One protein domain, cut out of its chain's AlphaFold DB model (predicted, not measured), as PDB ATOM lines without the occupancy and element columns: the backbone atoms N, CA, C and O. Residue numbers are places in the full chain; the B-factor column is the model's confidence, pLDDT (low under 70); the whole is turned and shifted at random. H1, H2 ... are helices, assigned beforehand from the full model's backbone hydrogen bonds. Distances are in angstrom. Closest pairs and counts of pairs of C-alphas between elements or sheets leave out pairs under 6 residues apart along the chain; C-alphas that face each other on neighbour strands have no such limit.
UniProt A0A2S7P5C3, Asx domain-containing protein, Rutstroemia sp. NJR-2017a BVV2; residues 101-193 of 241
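Overview. This is residues 101 to 193 of the 241 residues of the protein "Asx domain-containing protein" of Rutstroemia sp. NJR-2017a BVV2 (UniProt A0A2S7P5C3). A small, loose head of helices has a long arm at one end: short H1 packs on part of H4, with H2 and H3 close by, and H5 and H6 run on one after the other as the arm. Residues 174 to 180 and 183 to 193 stick out, and so does the loop of residues 129 to 134. The printed part has 93 residues with six named helices, H1 to H6 in order, and no named strand, in the class all helix. It is extended, with a radius of gyration of the C-alphas of 19.3 A and spans of 60 by 34 by 25 A.

Arrangement. Pass residues 101 to 113, which hold no named element, to reach H1, residues 114 to 118. It touches H4, residues 143 to 158, by residues 146 to 150 alone of H4; the closest C-alphas, of Lys 115 and Ala 147, are 6.1 A apart. H2, residues 121 to 128, is close to H1 but not clearly touching, with the closest C-alphas, of Ile 117 and Thr 123, 6.7 A apart. H3, residues 137 to 140, is near H2, and is close to H4 but not clearly touching, at 7.4 A between the closest C-alphas, of Phe 138 and Leu 146. H5, residues 164 to 178, is apart from H4. H6, residues 181 to 193, is close to H5 but not clearly touching, with the closest C-alphas, of Leu 176 and Phe 182, 7.3 A apart; they run the same way at a steep tilt of 60 degrees. In H1, H2, H4 and H5 every O i to N i+4 pair is within hydrogen-bond range, in H6 8 of 9, and H3 is too short for one.

Along the chain. Find C-alpha 114 at (-42.018, 94.061, 58.162), where H1 begins. H4 runs 22.7 A from C-alpha 143, H5 21.1 A from C-alpha 164, and H6 18.6 A to C-alpha 193 at (-2.048, 68.371, 44.075).

Size, cuts and confidence. The two C-alphas farthest apart, of Glu 130 and Asp 193, are 62.3 A apart. The printed part has no cut and no long link. Residues 131 to 133 have pLDDT under 70; the mean of the printed part is 88.0.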
ATOM      1  N   SER A 101     -42.076  84.195  45.610       90.19
ATOM      2  CA  SER A 101     -41.280  83.935  44.403       90.19
ATOM      3  C   SER A 101     -41.075  85.184  43.535       90.19
ATOM      4  O   SER A 101     -40.050  85.305  42.862       90.19
ATOM      5  N   ASP A 102     -41.997  86.156  43.560       91.06
ATOM      6  CA  ASP A 102     -41.826  87.403  42.812       91.06
ATOM      7  C   ASP A 102     -40.830  88.355  43.496       91.06
ATOM      8  O   ASP A 102     -41.124  89.008  44.497       91.06
ATOM      9  N   ILE A 103     -39.668  88.542  42.869       90.75
ATOM     10  CA  ILE A 103     -38.633  89.504  43.285       90.75
ATOM     11  C   ILE A 103     -39.188  90.938  43.394       90.75
ATOM     12  O   ILE A 103     -38.704  91.759  44.175       90.75
ATOM     13  N   LYS A 104     -40.222  91.275  42.612       90.06
ATOM     14  CA  LYS A 104     -40.854  92.607  42.608       90.06
ATOM     15  C   LYS A 104     -41.979  92.738  43.629       90.06
ATOM     16  O   LYS A 104     -42.635  93.793  43.680       90.06
ATOM     17  N   SER A 105     -42.187  91.705  44.438       90.69
ATOM     18  CA  SER A 105     -43.216  91.665  45.455       90.69
ATOM     19  C   SER A 105     -43.148  92.894  46.366       90.69
ATOM     20  O   SER A 105     -42.065  93.325  46.784       90.69
ATOM     21  N   PRO A 106     -44.301  93.505  46.701       90.69
ATOM     22  CA  PRO A 106     -44.350  94.640  47.612       90.69
ATOM     23  C   PRO A 106     -43.708  94.378  48.978       90.69
ATOM     24  O   PRO A 106     -43.289  95.343  49.616       90.69
ATOM     25  N   ILE A 107     -43.609  93.114  49.410       91.38
ATOM     26  CA  ILE A 107     -43.052  92.737  50.715       91.38
ATOM     27  C   ILE A 107     -41.531  92.942  50.801       91.38
ATOM     28  O   ILE A 107     -41.020  93.232  51.881       91.38
ATOM     29  N   PHE A 108     -40.814  92.878  49.672       92.19
ATOM     30  CA  PHE A 108     -39.352  93.027  49.626       92.19
ATOM     31  C   PHE A 108     -38.887  94.474  49.428       92.19
ATOM     32  O   PHE A 108     -37.698  94.772  49.518       92.19
ATOM     33  N   LYS A 109     -39.809  95.409  49.182       91.69
ATOM     34  CA  LYS A 109     -39.473  96.825  48.988       91.69
ATOM     35  C   LYS A 109     -38.960  97.447  50.285       91.69
ATOM     36  O   LYS A 109     -39.450  97.147  51.371       91.69
ATOM     37  N   GLU A 110     -38.055  98.416  50.172       87.56
ATOM     38  CA  GLU A 110     -37.516  99.153  51.328       87.56
ATOM     39  C   GLU A 110     -38.610  99.811  52.183       87.56
ATOM     40  O   GLU A 110     -38.492  99.882  53.406       87.56
ATOM     41  N   THR A 111     -39.711 100.226  51.549       88.94
ATOM     42  CA  THR A 111     -40.869 100.844  52.206       88.94
ATOM     43  C   THR A 111     -41.683  99.876  53.066       88.94
ATOM     44  O   THR A 111     -42.528 100.322  53.841       88.94
ATOM     45  N   ALA A 112     -41.487  98.562  52.926       90.31
ATOM     46  CA  ALA A 112     -42.206  97.568  53.706       90.31
ATOM     47  C   ALA A 112     -41.673  97.525  55.148       90.31
ATOM     48  O   ALA A 112     -40.522  97.151  55.416       90.31
ATOM     49  N   ASN A 113     -42.535  97.897  56.097       93.31
ATOM     50  CA  ASN A 113     -42.238  97.852  57.527       93.31
ATOM     51  C   ASN A 113     -42.581  96.474  58.118       93.31
ATOM     52  O   ASN A 113     -43.514  96.339  58.907       93.31
ATOM     53  N   ILE A 114     -41.818  95.453  57.722       93.00
ATOM     54  CA  ILE A 114     -42.018  94.061  58.162       93.00
ATOM     55  C   ILE A 114     -41.945  93.947  59.687       93.00
ATOM     56  O   ILE A 114     -42.809  93.333  60.300       93.00
ATOM     57  N   LYS A 115     -40.972  94.615  60.317       93.25
ATOM     58  CA  LYS A 115     -40.844  94.654  61.779       93.25
ATOM     59  C   LYS A 115     -42.125  95.155  62.453       93.25
ATOM     60  O   LYS A 115     -42.590  94.549  63.409       93.25
ATOM     61  N   GLY A 116     -42.694  96.253  61.955       92.06
ATOM     62  CA  GLY A 116     -43.936  96.806  62.494       92.06
ATOM     63  C   GLY A 116     -45.128  95.866  62.327       92.06
ATOM     64  O   GLY A 116     -45.967  95.804  63.219       92.06
ATOM     65  N   ILE A 117     -45.180  95.116  61.223       92.56
ATOM     66  CA  ILE A 117     -46.216  94.104  60.984       92.56
ATOM     67  C   ILE A 117     -46.064  92.948  61.981       92.56
ATOM     68  O   ILE A 117     -47.025  92.613  62.659       92.56
ATOM     69  N   LEU A 118     -44.863  92.389  62.145       92.44
ATOM     70  CA  LEU A 118     -44.618  91.262  63.058       92.44
ATOM     71  C   LEU A 118     -44.841  91.615  64.537       92.44
ATOM     72  O   LEU A 118     -45.207  90.751  65.327       92.44
ATOM     73  N   LEU A 119     -44.659  92.876  64.925       91.75
ATOM     74  CA  LEU A 119     -44.941  93.346  66.287       91.75
ATOM     75  C   LEU A 119     -46.395  93.792  66.487       91.75
ATOM     76  O   LEU A 119     -46.775  94.192  67.588       91.75
ATOM     77  N   HIS A 120     -47.214  93.778  65.437       93.38
ATOM     78  CA  HIS A 120     -48.586  94.239  65.533       93.38
ATOM     79  C   HIS A 120     -49.443  93.212  66.299       93.38
ATOM     80  O   HIS A 120     -49.397  92.025  65.969       93.38
ATOM     81  N   PRO A 121     -50.294  93.633  67.259       90.75
ATOM     82  CA  PRO A 121     -51.080  92.709  68.084       90.75
ATOM     83  C   PRO A 121     -51.973  91.787  67.249       90.75
ATOM     84  O   PRO A 121     -52.007  90.589  67.489       90.75
ATOM     85  N   ARG A 122     -52.594  92.311  66.181       91.19
ATOM     86  CA  ARG A 122     -53.382  91.472  65.259       91.19
ATOM     87  C   ARG A 122     -52.566  90.365  64.600       91.19
ATOM     88  O   ARG A 122     -53.105  89.298  64.367       91.19
ATOM     89  N   THR A 123     -51.303  90.620  64.265       90.12
ATOM     90  CA  THR A 123     -50.453  89.609  63.628       90.12
ATOM     91  C   THR A 123     -50.127  88.500  64.615       90.12
ATOM     92  O   THR A 123     -50.207  87.327  64.266       90.12
ATOM     93  N   LYS A 124     -49.861  88.867  65.871       90.00
ATOM     94  CA  LYS A 124     -49.689  87.910  66.959       90.00
ATOM     95  C   LYS A 124     -50.936  87.046  67.149       90.00
ATOM     96  O   LYS A 124     -50.826  85.834  67.036       90.00
ATOM     97  N   GLU A 125     -52.106  87.667  67.307       89.62
ATOM     98  CA  GLU A 125     -53.400  86.974  67.436       89.62
ATOM     99  C   GLU A 125     -53.661  86.009  66.269       89.62
ATOM    100  O   GLU A 125     -54.116  84.888  66.475       89.62
ATOM    101  N   THR A 126     -53.344  86.409  65.031       87.75
ATOM    102  CA  THR A 126     -53.535  85.538  63.861       87.75
ATOM    103  C   THR A 126     -52.571  84.358  63.801       87.75
ATOM    104  O   THR A 126     -52.923  83.344  63.209       87.75
ATOM    105  N   VAL A 127     -51.361  84.492  64.356       86.75
ATOM    106  CA  VAL A 127     -50.333  83.440  64.317       86.75
ATOM    107  C   VAL A 127     -50.514  82.453  65.463       86.75
ATOM    108  O   VAL A 127     -50.368  81.265  65.229       86.75
ATOM    109  N   THR A 128     -50.839  82.924  66.670       86.94
ATOM    110  CA  THR A 128     -51.038  82.056  67.845       86.94
ATOM    111  C   THR A 128     -52.432  81.423  67.897       86.94
ATOM    112  O   THR A 128     -52.660  80.510  68.680       86.94
ATOM    113  N   GLY A 129     -53.383  81.908  67.091       79.25
ATOM    114  CA  GLY A 129     -54.760  81.413  67.097       79.25
ATOM    115  C   GLY A 129     -55.483  81.647  68.430       79.25
ATOM    116  O   GLY A 129     -55.100  82.508  69.222       79.25
ATOM    117  N   GLU A 130     -56.558  80.888  68.668       70.12
ATOM    118  CA  GLU A 130     -57.287  80.885  69.953       70.12
ATOM    119  C   GLU A 130     -56.510  80.151  71.063       70.12
ATOM    120  O   GLU A 130     -56.771  80.356  72.250       70.12
ATOM    121  N   ASP A 131     -55.529  79.332  70.686       64.69
ATOM    122  CA  ASP A 131     -54.715  78.548  71.603       64.69
ATOM    123  C   ASP A 131     -53.480  79.356  72.037       64.69
ATOM    124  O   ASP A 131     -52.377  79.175  71.525       64.69
ATOM    125  N   GLU A 132     -53.633  80.195  73.070       64.12
ATOM    126  CA  GLU A 132     -52.554  80.985  73.714       64.12
ATOM    127  C   GLU A 132     -51.343  80.154  74.212       64.12
ATOM    128  O   GLU A 132     -50.383  80.690  74.768       64.12
ATOM    129  N   SER A 133     -51.381  78.832  74.041       63.28
ATOM    130  CA  SER A 133     -50.274  77.917  74.311       63.28
ATOM    131  C   SER A 133     -49.164  77.952  73.256       63.28
ATOM    132  O   SER A 133     -48.053  77.495  73.540       63.28
ATOM    133  N   GLU A 134     -49.424  78.501  72.066       74.06
ATOM    134  CA  GLU A 134     -48.388  78.674  71.054       74.06
ATOM    135  C   GLU A 134     -47.506  79.882  71.369       74.06
ATOM    136  O   GLU A 134     -47.918  81.044  71.398       74.06
ATOM    137  N   ILE A 135     -46.237  79.577  71.618       82.62
ATOM    138  CA  ILE A 135     -45.190  80.547  71.902       82.62
ATOM    139  C   ILE A 135     -44.972  81.414  70.658       82.62
ATOM    140  O   ILE A 135     -44.482  80.937  69.632       82.62
ATOM    141  N   TYR A 136     -45.273  82.711  70.755       88.62
ATOM    142  CA  TYR A 136     -44.984  83.648  69.673       88.62
ATOM    143  C   TYR A 136     -43.474  83.897  69.586       88.62
ATOM    144  O   TYR A 136     -42.901  84.622  70.398       88.62
ATOM    145  N   ALA A 137     -42.816  83.295  68.591       86.50
ATOM    146  CA  ALA A 137     -41.355  83.279  68.470       86.50
ATOM    147  C   ALA A 137     -40.701  84.674  68.525       86.50
ATOM    148  O   ALA A 137     -39.597  84.825  69.049       86.50
ATOM    149  N   PHE A 138     -41.386  85.708  68.027       89.44
ATOM    150  CA  PHE A 138     -40.858  87.072  67.993       89.44
ATOM    151  C   PHE A 138     -40.905  87.800  69.345       89.44
ATOM    152  O   PHE A 138     -40.213  88.804  69.486       89.44
ATOM    153  N   ASP A 139     -41.650  87.304  70.343       88.25
ATOM    154  CA  ASP A 139     -41.636  87.877  71.703       88.25
ATOM    155  C   ASP A 139     -40.281  87.676  72.402       88.25
ATOM    156  O   ASP A 139     -39.917  88.442  73.293       88.25
ATOM    157  N   TYR A 140     -39.536  86.642  72.003       89.19
ATOM    158  CA  TYR A 140     -38.244  86.275  72.589       89.19
ATOM    159  C   TYR A 140     -37.060  86.880  71.834       89.19
ATOM    160  O   TYR A 140     -35.928  86.782  72.302       89.19
ATOM    161  N   MET A 141     -37.308  87.500  70.679       91.12
ATOM    162  CA  MET A 141     -36.284  88.217  69.927       91.12
ATOM    163  C   MET A 141     -36.177  89.654  70.423       91.12
ATOM    164  O   MET A 141     -37.173  90.337  70.673       91.12
ATOM    165  N   THR A 142     -34.952  90.161  70.500       93.69
ATOM    166  CA  THR A 142     -34.742  91.586  70.732       93.69
ATOM    167  C   THR A 142     -35.219  92.406  69.528       93.69
ATOM    168  O   THR A 142     -35.256  91.963  68.377       93.69
ATOM    169  N   SER A 143     -35.554  93.669  69.786       92.00
ATOM    170  CA  SER A 143     -35.956  94.635  68.754       92.00
ATOM    171  C   SER A 143     -34.899  94.806  67.646       92.00
ATOM    172  O   SER A 143     -35.253  95.114  66.502       92.00
ATOM    173  N   GLU A 144     -33.619  94.626  67.975       93.75
ATOM    174  CA  GLU A 144     -32.484  94.737  67.050       93.75
ATOM    175  C   GLU A 144     -32.310  93.474  66.204       93.75
ATOM    176  O   GLU A 144     -32.176  93.574  64.983       93.75
ATOM    177  N   GLU A 145     -32.407  92.291  66.816       94.50
ATOM    178  CA  GLU A 145     -32.406  91.013  66.092       94.50
ATOM    179  C   GLU A 145     -33.560  90.960  65.097       94.50
ATOM    180  O   GLU A 145     -33.353  90.637  63.929       94.50
ATOM    181  N   LEU A 146     -34.761  91.378  65.508       94.19
ATOM    182  CA  LEU A 146     -35.922  91.429  64.621       94.19
ATOM    183  C   LEU A 146     -35.738  92.425  63.465       94.19
ATOM    184  O   LEU A 146     -36.187  92.185  62.346       94.19
ATOM    185  N   ALA A 147     -35.087  93.563  63.714       93.56
ATOM    186  CA  ALA A 147     -34.786  94.524  62.653       93.56
ATOM    187  C   ALA A 147     -33.778  93.950  61.647       93.56
ATOM    188  O   ALA A 147     -33.958  94.105  60.439       93.56
ATOM    189  N   THR A 148     -32.753  93.266  62.151       95.56
ATOM    190  CA  THR A 148     -31.693  92.656  61.345       95.56
ATOM    191  C   THR A 148     -32.234  91.500  60.508       95.56
ATOM    192  O   THR A 148     -31.996  91.450  59.304       95.56
ATOM    193  N   THR A 149     -33.040  90.615  61.099       94.50
ATOM    194  CA  THR A 149     -33.682  89.506  60.378       94.50
ATOM    195  C   THR A 149     -34.673  90.010  59.333       94.50
ATOM    196  O   THR A 149     -34.665  89.523  58.206       94.50
ATOM    197  N   ALA A 150     -35.469  91.038  59.645       94.12
ATOM    198  CA  ALA A 150     -36.369  91.657  58.673       94.12
ATOM    199  C   ALA A 150     -35.618  92.339  57.514       94.12
ATOM    200  O   ALA A 150     -36.113  92.362  56.386       94.12
ATOM    201  N   ALA A 151     -34.437  92.911  57.770       94.19
ATOM    202  CA  ALA A 151     -33.584  93.470  56.724       94.19
ATOM    203  C   ALA A 151     -33.006  92.366  55.826       94.19
ATOM    204  O   ALA A 151     -33.173  92.437  54.609       94.19
ATOM    205  N   ALA A 152     -32.438  91.314  56.425       94.69
ATOM    206  CA  ALA A 152     -31.918  90.156  55.701       94.69
ATOM    207  C   ALA A 152     -33.011  89.456  54.877       94.69
ATOM    208  O   ALA A 152     -32.772  89.056  53.743       94.69
ATOM    209  N   PHE A 153     -34.233  89.360  55.407       94.31
ATOM    210  CA  PHE A 153     -35.379  88.826  54.673       94.31
ATOM    211  C   PHE A 153     -35.670  89.637  53.404       94.31
ATOM    212  O   PHE A 153     -35.807  89.073  52.321       94.31
ATOM    213  N   LYS A 154     -35.708  90.972  53.499       93.88
ATOM    214  CA  LYS A 154     -35.927  91.831  52.321       93.88
ATOM    215  C   LYS A 154     -34.817  91.688  51.293       93.88
ATOM    216  O   LYS A 154     -35.102  91.571  50.106       93.88
ATOM    217  N   GLU A 155     -33.573  91.672  51.755       93.81
ATOM    218  CA  GLU A 155     -32.408  91.501  50.896       93.81
ATOM    219  C   GLU A 155     -32.457  90.158  50.154       93.81
ATOM    220  O   GLU A 155     -32.379  90.120  48.928       93.81
ATOM    221  N   ASN A 156     -32.686  89.058  50.870       92.62
ATOM    222  CA  ASN A 156     -32.780  87.722  50.286       92.62
ATOM    223  C   ASN A 156     -33.905  87.611  49.249       92.62
ATOM    224  O   ASN A 156     -33.704  87.010  48.191       92.62
ATOM    225  N   GLY A 157     -35.060  88.224  49.516       91.62
ATOM    226  CA  GLY A 157     -36.173  88.248  48.568       91.62
ATOM    227  C   GLY A 157     -35.899  89.097  47.331       91.62
ATOM    228  O   GLY A 157     -36.216  88.681  46.220       91.62
ATOM    229  N   ALA A 158     -35.208  90.231  47.486       89.94
ATOM    230  CA  ALA A 158     -34.763  91.050  46.359       89.94
ATOM    231  C   ALA A 158     -33.754  90.323  45.447       89.94
ATOM    232  O   ALA A 158     -33.656  90.639  44.262       89.94
ATOM    233  N   TYR A 159     -33.036  89.325  45.974       90.50
ATOM    234  CA  TYR A 159     -32.159  88.445  45.197       90.50
ATOM    235  C   TYR A 159     -32.849  87.174  44.670       90.50
ATOM    236  O   TYR A 159     -32.187  86.358  44.034       90.50
ATOM    237  N   GLY A 160     -34.149  86.982  44.919       91.06
ATOM    238  CA  GLY A 160     -34.892  85.806  44.453       91.06
ATOM    239  C   GLY A 160     -34.575  84.514  45.208       91.06
ATOM    240  O   GLY A 160     -34.844  83.428  44.710       91.06
ATOM    241  N   ARG A 161     -34.027  84.600  46.427       90.50
ATOM    242  CA  ARG A 161     -33.679  83.413  47.232       90.50
ATOM    243  C   ARG A 161     -34.890  82.673  47.809       90.50
ATOM    244  O   ARG A 161     -34.727  81.626  48.422       90.50
ATOM    245  N   TYR A 162     -36.092  83.217  47.650       91.00
ATOM    246  CA  TYR A 162     -37.338  82.557  48.049       91.00
ATOM    247  C   TYR A 162     -38.050  81.868  46.884       91.00
ATOM    248  O   TYR A 162     -39.156  81.367  47.061       91.00
ATOM    249  N   ASP A 163     -37.421  81.815  45.709       91.06
ATOM    250  CA  ASP A 163     -37.907  80.982  44.616       91.06
ATOM    251  C   ASP A 163     -37.828  79.493  44.996       91.06
ATOM    252  O   ASP A 163     -36.869  79.037  45.625       91.06
ATOM    253  N   VAL A 164     -38.846  78.726  44.608       89.56
ATOM    254  CA  VAL A 164     -39.000  77.310  44.965       89.56
ATOM    255  C   VAL A 164     -37.839  76.487  44.415       89.56
ATOM    256  O   VAL A 164     -37.299  75.624  45.114       89.56
ATOM    257  N   ASP A 165     -37.419  76.775  43.184       90.69
ATOM    258  CA  ASP A 165     -36.305  76.074  42.551       90.69
ATOM    259  C   ASP A 165     -34.972  76.413  43.228       90.69
ATOM    260  O   ASP A 165     -34.145  75.523  43.445       90.69
ATOM    261  N   TRP A 166     -34.787  77.668  43.649       91.94
ATOM    262  CA  TRP A 166     -33.605  78.080  44.408       91.94
ATOM    263  C   TRP A 166     -33.544  77.385  45.771       91.94
ATOM    264  O   TRP A 166     -32.508  76.831  46.136       91.94
ATOM    265  N   LEU A 167     -34.659  77.363  46.509       91.88
ATOM    266  CA  LEU A 167     -34.741  76.710  47.818       91.88
ATOM    267  C   LEU A 167     -34.482  75.206  47.715       91.88
ATOM    268  O   LEU A 167     -33.765  74.648  48.546       91.88
ATOM    269  N   ARG A 168     -35.011  74.555  46.673       93.25
ATOM    270  CA  ARG A 168     -34.741  73.138  46.401       93.25
ATOM    271  C   ARG A 168     -33.248  72.889  46.189       93.25
ATOM    272  O   ARG A 168     -32.690  72.019  46.853       93.25
ATOM    273  N   GLN A 169     -32.603  73.664  45.316       93.38
ATOM    274  CA  GLN A 169     -31.164  73.535  45.050       93.38
ATOM    275  C   GLN A 169     -30.324  73.816  46.302       93.38
ATOM    276  O   GLN A 169     -29.352  73.113  46.570       93.38
ATOM    277  N   ALA A 170     -30.701  74.820  47.097       92.56
ATOM    278  CA  ALA A 170     -30.002  75.159  48.331       92.56
ATOM    279  C   ALA A 170     -30.074  74.023  49.366       92.56
ATOM    280  O   ALA A 170     -29.067  73.720  50.011       92.56
ATOM    281  N   LEU A 171     -31.235  73.374  49.502       93.19
ATOM    282  CA  LEU A 171     -31.413  72.218  50.381       93.19
ATOM    283  C   LEU A 171     -30.627  71.000  49.897       93.19
ATOM    284  O   LEU A 171     -29.973  70.347  50.704       93.19
ATOM    285  N   GLU A 172     -30.643  70.720  48.595       93.06
ATOM    286  CA  GLU A 172     -29.864  69.627  48.007       93.06
ATOM    287  C   GLU A 172     -28.360  69.843  48.211       93.06
ATOM    288  O   GLU A 172     -27.668  68.969  48.731       93.06
ATOM    289  N   ALA A 173     -27.858  71.045  47.921       91.56
ATOM    290  CA  ALA A 173     -26.466  71.401  48.174       91.56
ATOM    291  C   ALA A 173     -26.105  71.307  49.665       91.56
ATOM    292  O   ALA A 173     -25.004  70.881  50.011       91.56
ATOM    293  N   SER A 174     -27.018  71.687  50.566       91.25
ATOM    294  CA  SER A 174     -26.817  71.504  52.006       91.25
ATOM    295  C   SER A 174     -26.720  70.026  52.377       91.25
ATOM    296  O   SER A 174     -25.832  69.664  53.142       91.25
ATOM    297  N   ALA A 175     -27.597  69.184  51.827       91.56
ATOM    298  CA  ALA A 175     -27.595  67.748  52.078       91.56
ATOM    299  C   ALA A 175     -26.281  67.101  51.612       91.56
ATOM    300  O   ALA A 175     -25.693  66.316  52.352       91.56
ATOM    301  N   LEU A 176     -25.773  67.497  50.440       87.81
ATOM    302  CA  LEU A 176     -24.487  67.027  49.918       87.81
ATOM    303  C   LEU A 176     -23.311  67.412  50.825       87.81
ATOM    304  O   LEU A 176     -22.460  66.570  51.104       87.81
ATOM    305  N   ARG A 177     -23.286  68.647  51.346       86.38
ATOM    306  CA  ARG A 177     -22.250  69.069  52.308       86.38
ATOM    307  C   ARG A 177     -22.320  68.267  53.603       86.38
ATOM    308  O   ARG A 177     -21.296  67.823  54.095       86.38
ATOM    309  N   THR A 178     -23.519  68.047  54.142       89.19
ATOM    310  CA  THR A 178     -23.678  67.236  55.361       89.19
ATOM    311  C   THR A 178     -23.354  65.760  55.148       89.19
ATOM    312  O   THR A 178     -23.017  65.076  56.107       89.19
ATOM    313  N   ALA A 179     -23.454  65.270  53.911       86.06
ATOM    314  CA  ALA A 179     -23.104  63.904  53.547       86.06
ATOM    315  C   ALA A 179     -21.591  63.695  53.350       86.06
ATOM    316  O   ALA A 179     -21.192  62.574  53.060       86.06
ATOM    317  N   GLY A 180     -20.762  64.739  53.487       83.69
ATOM    318  CA  GLY A 180     -19.311  64.643  53.292       83.69
ATOM    319  C   GLY A 180     -18.882  64.533  51.826       83.69
ATOM    320  O   GLY A 180     -17.710  64.323  51.549       83.69
ATOM    321  N   ALA A 181     -19.796  64.733  50.866       75.50
ATOM    322  CA  ALA A 181     -19.477  64.637  49.436       75.50
ATOM    323  C   ALA A 181     -18.438  65.682  48.982       75.50
ATOM    324  O   ALA A 181     -17.759  65.506  47.975       75.50
ATOM    325  N   PHE A 182     -18.331  66.796  49.712       73.06
ATOM    326  CA  PHE A 182     -17.289  67.793  49.480       73.06
ATOM    327  C   PHE A 182     -15.948  67.384  50.104       73.06
ATOM    328  O   PHE A 182     -14.914  67.647  49.502       73.06
ATOM    329  N   ASP A 183     -15.969  66.684  51.239       79.88
ATOM    330  CA  ASP A 183     -14.765  66.212  51.930       79.88
ATOM    331  C   ASP A 183     -14.049  65.128  51.102       79.88
ATOM    332  O   ASP A 183     -12.824  65.114  51.025       79.88
ATOM    333  N   GLU A 184     -14.805  64.262  50.416       76.81
ATOM    334  CA  GLU A 184     -14.264  63.293  49.446       76.81
ATOM    335  C   GLU A 184     -13.568  63.999  48.270       76.81
ATOM    336  O   GLU A 184     -12.441  63.662  47.915       76.81
ATOM    337  N   HIS A 185     -14.200  65.036  47.709       75.06
ATOM    338  CA  HIS A 185     -13.612  65.829  46.626       75.06
ATOM    339  C   HIS A 185     -12.373  66.621  47.087       75.06
ATOM    340  O   HIS A 185     -11.423  66.772  46.321       75.06
ATOM    341  N   GLU A 186     -12.355  67.140  48.320       81.44
ATOM    342  CA  GLU A 186     -11.161  67.775  48.892       81.44
ATOM    343  C   GLU A 186     -10.028  66.769  49.111       81.44
ATOM    344  O   GLU A 186      -8.883  67.097  48.810       81.44
ATOM    345  N   ALA A 187     -10.325  65.548  49.568       80.94
ATOM    346  CA  ALA A 187      -9.325  64.496  49.732       80.94
ATOM    347  C   ALA A 187      -8.696  64.084  48.391       80.94
ATOM    348  O   ALA A 187      -7.473  64.005  48.297       80.94
ATOM    349  N   GLU A 188      -9.504  63.904  47.341       81.12
ATOM    350  CA  GLU A 188      -9.011  63.590  45.992       81.12
ATOM    351  C   GLU A 188      -8.149  64.717  45.403       81.12
ATOM    352  O   GLU A 188      -7.106  64.455  44.803       81.12
ATOM    353  N   GLN A 189      -8.557  65.983  45.567       83.62
ATOM    354  CA  GLN A 189      -7.753  67.118  45.094       83.62
ATOM    355  C   GLN A 189      -6.477  67.293  45.906       83.62
ATOM    356  O   GLN A 189      -5.438  67.635  45.349       83.62
ATOM    357  N   PHE A 190      -6.536  67.041  47.214       83.44
ATOM    358  CA  PHE A 190      -5.354  67.068  48.055       83.44
ATOM    359  C   PHE A 190      -4.363  65.982  47.631       83.44
ATOM    360  O   PHE A 190      -3.200  66.290  47.416       83.44
ATOM    361  N   GLU A 191      -4.809  64.744  47.426       80.75
ATOM    362  CA  GLU A 191      -3.944  63.673  46.924       80.75
ATOM    363  C   GLU A 191      -3.369  64.023  45.546       80.75
ATOM    364  O   GLU A 191      -2.182  63.862  45.317       80.75
ATOM    365  N   LYS A 192      -4.152  64.598  44.637       81.00
ATOM    366  CA  LYS A 192      -3.645  64.968  43.313       81.00
ATOM    367  C   LYS A 192      -2.617  66.105  43.323       81.00
ATOM    368  O   LYS A 192      -1.650  66.052  42.568       81.00
ATOM    369  N   ASP A 193      -2.868  67.155  44.099       80.94
ATOM    370  CA  ASP A 193      -2.048  68.371  44.075       80.94
ATOM    371  C   ASP A 193      -0.888  68.316  45.085       80.94
ATOM    372  O   ASP A 193       0.063  69.089  44.962       80.94
TER     373      ASP A 193